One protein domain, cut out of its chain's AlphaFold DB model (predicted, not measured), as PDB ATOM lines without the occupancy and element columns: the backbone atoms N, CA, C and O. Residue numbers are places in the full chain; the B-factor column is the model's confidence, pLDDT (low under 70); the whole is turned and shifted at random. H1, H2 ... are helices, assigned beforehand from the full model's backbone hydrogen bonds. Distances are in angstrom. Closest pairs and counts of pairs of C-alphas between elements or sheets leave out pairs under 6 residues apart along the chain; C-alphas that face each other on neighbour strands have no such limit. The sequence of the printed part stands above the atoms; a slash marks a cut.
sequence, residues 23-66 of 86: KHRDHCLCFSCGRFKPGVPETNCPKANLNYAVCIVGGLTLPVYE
ATOM      1  N   LYS A  23      -2.418 158.339  84.348       95.31
ATOM      2  CA  LYS A  23      -3.674 157.660  84.720       95.31
ATOM      3  C   LYS A  23      -4.940 158.361  84.236       95.31
ATOM      4  O   LYS A  23      -6.040 157.860  84.429       95.31
ATOM      5  N   HIS A  24      -4.820 159.508  83.569       94.56
ATOM      6  CA  HIS A  24      -5.971 160.276  83.077       94.56
ATOM      7  C   HIS A  24      -6.961 159.445  82.250       94.56
ATOM      8  O   HIS A  24      -8.168 159.601  82.424       94.56
ATOM      9  N   ARG A  25      -6.464 158.537  81.400       94.38
ATOM     10  CA  ARG A  25      -7.316 157.663  80.578       94.38
ATOM     11  C   ARG A  25      -8.171 156.708  81.411       94.38
ATOM     12  O   ARG A  25      -9.283 156.401  81.000       94.38
ATOM     13  N   ASP A  26      -7.672 156.305  82.574       95.75
ATOM     14  CA  ASP A  26      -8.358 155.398  83.496       95.75
ATOM     15  C   ASP A  26      -9.430 156.139  84.317       95.75
ATOM     16  O   ASP A  26     -10.428 155.550  84.720       95.75
ATOM     17  N   HIS A  27      -9.244 157.442  84.550       95.19
ATOM     18  CA  HIS A  27     -10.116 158.250  85.412       95.19
ATOM     19  C   HIS A  27     -11.152 159.094  84.664       95.19
ATOM     20  O   HIS A  27     -12.153 159.505  85.244       95.19
ATOM     21  N   CYS A  28     -10.922 159.399  83.388       96.06
ATOM     22  CA  CYS A  28     -11.781 160.298  82.629       96.06
ATOM     23  C   CYS A  28     -12.903 159.534  81.911       96.06
ATOM     24  O   CYS A  28     -12.644 158.723  81.020       96.06
ATOM     25  N   LEU A  29     -14.163 159.878  82.206       95.94
ATOM     26  CA  LEU A  29     -15.352 159.299  81.572       95.94
ATOM     27  C   LEU A  29     -15.325 159.385  80.043       95.94
ATOM     28  O   LEU A  29     -15.902 158.525  79.383       95.94
ATOM     29  N   CYS A  30     -14.657 160.384  79.453       95.75
ATOM     30  CA  CYS A  30     -14.532 160.483  77.998       95.75
ATOM     31  C   CYS A  30     -13.911 159.217  77.391       95.75
ATOM     32  O   CYS A  30     -14.440 158.719  76.406       95.75
ATOM     33  N   PHE A  31     -12.868 158.646  78.002       94.56
ATOM     34  CA  PHE A  31     -12.213 157.434  77.489       94.56
ATOM     35  C   PHE A  31     -13.076 156.172  77.606       94.56
ATOM     36  O   PHE A  31     -12.789 155.178  76.949       94.56
ATOM     37  N   SER A  32     -14.151 156.223  78.395       93.81
ATOM     38  CA  SER A  32     -15.140 155.147  78.520       93.81
ATOM     39  C   SER A  32     -16.440 155.421  77.746       93.81
ATOM     40  O   SER A  32     -17.388 154.643  77.839       93.81
ATOM     41  N   CYS A  33     -16.531 156.544  77.028       94.44
ATOM     42  CA  CYS A  33     -17.758 156.998  76.378       94.44
ATOM     43  C   CYS A  33     -17.764 156.625  74.891       94.44
ATOM     44  O   CYS A  33     -16.864 157.018  74.156       94.44
ATOM     45  N   GLY A  34     -18.832 155.993  74.400       92.88
ATOM     46  CA  GLY A  34     -18.994 155.652  72.977       92.88
ATOM     47  C   GLY A  34     -19.107 156.868  72.044       92.88
ATOM     48  O   GLY A  34     -19.003 156.752  70.826       92.88
ATOM     49  N   ARG A  35     -19.296 158.073  72.601       92.94
ATOM     50  CA  ARG A  35     -19.256 159.335  71.840       92.94
ATOM     51  C   ARG A  35     -17.839 159.883  71.654       92.94
ATOM     52  O   ARG A  35     -17.672 160.864  70.933       92.94
ATOM     53  N   PHE A  36     -16.838 159.326  72.332       95.12
ATOM     54  CA  PHE A  36     -15.463 159.796  72.233       95.12
ATOM     55  C   PHE A  36     -14.770 159.163  71.025       95.12
ATOM     56  O   PHE A  36     -14.510 157.965  70.988       95.12
ATOM     57  N   LYS A  37     -14.483 159.996  70.024       93.81
ATOM     58  CA  LYS A  37     -13.834 159.643  68.757       93.81
ATOM     59  C   LYS A  37     -12.617 160.552  68.555       93.81
ATOM     60  O   LYS A  37     -12.689 161.521  67.797       93.81
ATOM     61  N   PRO A  38     -11.518 160.321  69.294       90.56
ATOM     62  CA  PRO A  38     -10.333 161.163  69.192       90.56
ATOM     63  C   PRO A  38      -9.765 161.131  67.765       90.56
ATOM     64  O   PRO A  38      -9.769 160.091  67.114       90.56
ATOM     65  N   GLY A  39      -9.265 162.273  67.289       88.69
ATOM     66  CA  GLY A  39      -8.641 162.400  65.966       88.69
ATOM     67  C   GLY A  39      -9.587 162.757  64.814       88.69
ATOM     68  O   GLY A  39      -9.094 163.096  63.744       88.69
ATOM     69  N   VAL A  40     -10.909 162.753  65.024       92.06
ATOM     70  CA  VAL A  40     -11.901 163.199  64.025       92.06
ATOM     71  C   VAL A  40     -12.795 164.279  64.646       92.06
ATOM     72  O   VAL A  40     -13.887 163.959  65.131       92.06
ATOM     73  N   PRO A  41     -12.333 165.545  64.722       87.75
ATOM     74  CA  PRO A  41     -13.007 166.607  65.472       87.75
ATOM     75  C   PRO A  41     -14.487 166.787  65.120       87.75
ATOM     76  O   PRO A  41     -15.289 167.048  66.014       87.75
ATOM     77  N   GLU A  42     -14.856 166.584  63.857       92.69
ATOM     78  CA  GLU A  42     -16.203 166.782  63.311       92.69
ATOM     79  C   GLU A  42     -17.214 165.774  63.870       92.69
ATOM     80  O   GLU A  42     -18.401 166.073  63.980       92.69
ATOM     81  N   THR A  43     -16.749 164.572  64.229       93.44
ATOM     82  CA  THR A  43     -17.606 163.490  64.747       93.44
ATOM     83  C   THR A  43     -17.338 163.154  66.213       93.44
ATOM     84  O   THR A  43     -18.052 162.330  66.793       93.44
ATOM     85  N   ASN A  44     -16.329 163.783  66.822       95.56
ATOM     86  CA  ASN A  44     -16.012 163.624  68.235       95.56
ATOM     87  C   ASN A  44     -17.037 164.339  69.131       95.56
ATOM     88  O   ASN A  44     -17.737 165.263  68.721       95.56
ATOM     89  N   CYS A  45     -17.097 163.942  70.400       96.00
ATOM     90  CA  CYS A  45     -17.902 164.621  71.405       96.00
ATOM     91  C   CYS A  45     -17.488 166.108  71.534       96.00
ATOM     92  O   CYS A  45     -16.339 166.377  71.895       96.00
ATOM     93  N   PRO A  46     -18.411 167.081  71.365       96.19
ATOM     94  CA  PRO A  46     -18.081 168.508  71.467       96.19
ATOM     95  C   PRO A  46     -17.477 168.911  72.818       96.19
ATOM     96  O   PRO A  46     -16.567 169.733  72.875       96.19
ATOM     97  N   LYS A  47     -17.927 168.284  73.916       96.19
ATOM     98  CA  LYS A  47     -17.371 168.504  75.263       96.19
ATOM     99  C   LYS A  47     -15.937 167.985  75.380       96.19
ATOM    100  O   LYS A  47     -15.101 168.635  75.995       96.19
ATOM    101  N   ALA A  48     -15.642 166.836  74.766       95.81
ATOM    102  CA  ALA A  48     -14.287 166.295  74.745       95.81
ATOM    103  C   ALA A  48     -13.350 167.174  73.900       95.81
ATOM    104  O   ALA A  48     -12.232 167.435  74.336       95.81
ATOM    105  N   ASN A  49     -13.815 167.683  72.751       96.25
ATOM    106  CA  ASN A  49     -13.060 168.645  71.939       96.25
ATOM    107  C   ASN A  49     -12.735 169.917  72.732       96.25
ATOM    108  O   ASN A  49     -11.583 170.342  72.757       96.25
ATOM    109  N   LEU A  50     -13.729 170.493  73.417       95.88
ATOM    110  CA  LEU A  50     -13.531 171.684  74.240       95.88
ATOM    111  C   LEU A  50     -12.531 171.431  75.377       95.88
ATOM    112  O   LEU A  50     -11.584 172.194  75.539       95.88
ATOM    113  N   ASN A  51     -12.691 170.335  76.122       95.44
ATOM    114  CA  ASN A  51     -11.771 169.992  77.208       95.44
ATOM    115  C   ASN A  51     -10.345 169.773  76.699       95.44
ATOM    116  O   ASN A  51      -9.397 170.215  77.341       95.44
ATOM    117  N   TYR A  52     -10.185 169.130  75.539       94.88
ATOM    118  CA  TYR A  52      -8.879 168.957  74.915       94.88
ATOM    119  C   TYR A  52      -8.253 170.297  74.503       94.88
ATOM    120  O   TYR A  52      -7.070 170.512  74.753       94.88
ATOM    121  N   ALA A  53      -9.043 171.228  73.959       94.75
ATOM    122  CA  ALA A  53      -8.567 172.575  73.649       94.75
ATOM    123  C   ALA A  53      -8.075 173.309  74.909       94.75
ATOM    124  O   ALA A  53      -6.998 173.900  74.886       94.75
ATOM    125  N   VAL A  54      -8.802 173.204  76.028       95.62
ATOM    126  CA  VAL A  54      -8.359 173.757  77.320       95.62
ATOM    127  C   VAL A  54      -7.079 173.076  77.818       95.62
ATOM    128  O   VAL A  54      -6.198 173.758  78.328       95.62
ATOM    129  N   CYS A  55      -6.937 171.758  77.640       94.38
ATOM    130  CA  CYS A  55      -5.724 171.024  78.020       94.38
ATOM    131  C   CYS A  55      -4.488 171.515  77.256       94.38
ATOM    132  O   CYS A  55      -3.439 171.719  77.863       94.38
ATOM    133  N   ILE A  56      -4.624 171.758  75.947       93.62
ATOM    134  CA  ILE A  56      -3.539 172.295  75.118       93.62
ATOM    135  C   ILE A  56      -3.208 173.732  75.527       93.62
ATOM    136  O   ILE A  56      -2.052 174.029  75.808       93.62
ATOM    137  N   VAL A  57      -4.208 174.621  75.571       95.00
ATOM    138  CA  VAL A  57      -3.993 176.053  75.846       95.00
ATOM    139  C   VAL A  57      -3.480 176.284  77.268       95.00
ATOM    140  O   VAL A  57      -2.635 177.144  77.484       95.00
ATOM    141  N   GLY A  58      -3.992 175.527  78.237       94.06
ATOM    142  CA  GLY A  58      -3.641 175.663  79.649       94.06
ATOM    143  C   GLY A  58      -2.469 174.798  80.107       94.06
ATOM    144  O   GLY A  58      -2.161 174.823  81.295       94.06
ATOM    145  N   GLY A  59      -1.858 173.997  79.223       94.25
ATOM    146  CA  GLY A  59      -0.769 173.085  79.590       94.25
ATOM    147  C   GLY A  59      -1.154 172.119  80.717       94.25
ATOM    148  O   GLY A  59      -0.378 171.901  81.642       94.25
ATOM    149  N   LEU A  60      -2.377 171.584  80.691       94.06
ATOM    150  CA  LEU A  60      -2.963 170.841  81.809       94.06
ATOM    151  C   LEU A  60      -3.696 169.579  81.344       94.06
ATOM    152  O   LEU A  60      -3.900 169.358  80.155       94.06
ATOM    153  N   THR A  61      -4.121 168.744  82.293       94.81
ATOM    154  CA  THR A  61      -4.897 167.529  82.019       94.81
ATOM    155  C   THR A  61      -6.201 167.550  82.818       94.81
ATOM    156  O   THR A  61      -6.168 167.515  84.045       94.81
ATOM    157  N   LEU A  62      -7.353 167.576  82.136       93.38
ATOM    158  CA  LEU A  62      -8.681 167.584  82.773       93.38
ATOM    159  C   LEU A  62      -9.354 166.208  82.695       93.38
ATOM    160  O   LEU A  62      -9.768 165.793  81.605       93.38
ATOM    161  N   PRO A  63      -9.504 165.482  83.815       95.31
ATOM    162  CA  PRO A  63     -10.410 164.344  83.871       95.31
ATOM    163  C   PRO A  63     -11.865 164.823  83.956       95.31
ATOM    164  O   PRO A  63     -12.203 165.717  84.728       95.31
ATOM    165  N   VAL A  64     -12.741 164.203  83.168       96.75
ATOM    166  CA  VAL A  64     -14.192 164.369  83.289       96.75
ATOM    167  C   VAL A  64     -14.711 163.265  84.191       96.75
ATOM    168  O   VAL A  64     -14.714 162.109  83.778       96.75
ATOM    169  N   TYR A  65     -15.158 163.612  85.395       97.25
ATOM    170  CA  TYR A  65     -15.758 162.648  86.323       97.25
ATOM    171  C   TYR A  65     -17.280 162.548  86.195       97.25
ATOM    172  O   TYR A  65     -17.851 161.521  86.541       97.25
ATOM    173  N   GLU A  66     -17.934 163.573  85.643       96.00
ATOM    174  CA  GLU A  66     -19.389 163.635  85.486       96.00
ATOM    175  C   GLU A  66     -19.737 164.219  84.115       96.00
ATOM    176  O   GLU A  66     -19.122 165.183  83.653       96.00
TER     177      GLU A  66
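What this domain is: This is residues 23 to 66 of the 86 residues of an uncharacterized protein of marine sediment metagenome (UniProt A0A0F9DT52). The backbone makes a small ring with few contacts between its helices: two very short helices, H1 and H2, follow each other along one side, and the longer H3 lies across from them. The looped stretch of residues 33 to 45 joins the two sides at one end, and after H3 residues 58 to 66 fold back toward the side of H1 and H2. The printed part has 44 residues with three named helices, H1, H2 and H3 in that order, and no named strand. The class is all helix, though under half of the residues, 20 of 44, are in named elements. The whole is compact, with a radius of gyration of the C-alphas of 9.9 A and spans of 24 by 22 by 16 A.

How they stand to each other: H1, residues 24 to 27, and H2, residues 29 to 32, are close but not clearly touching; their closest C-alphas, those of Arg 25 and Phe 31, are 5.8 A apart. H2 and H3, residues 46 to 57, are also close but not clearly touching; their closest C-alphas, those of Cys 30 and Ala 48, are 6.7 A apart. H1 and H3 are apart. In H3 every O i to N i+4 pair is within hydrogen-bond range. H1 and H2 are too short for such a pair, and in each the one O i to N i+3 pair is within range.

Where its parts are: H1 begins at C-alpha 24, (-5.971, 160.276, 83.077), and spans 5.2 A. H2 also spans 5.2 A, ending at C-alpha 32, (-15.140, 155.147, 78.520). H3 spans 16.6 A and ends at C-alpha 57, (-3.993, 176.053, 75.846).

The domain as a whole: The two C-alphas farthest apart, those of Lys 23 and Glu 42, are 26.4 A apart. The link from H1 to H2 is tight, and that from H2 to H3 is long, with 13 residues. The printed part has no cut. Its mean pLDDT is 94.5, and no printed residue is under 70.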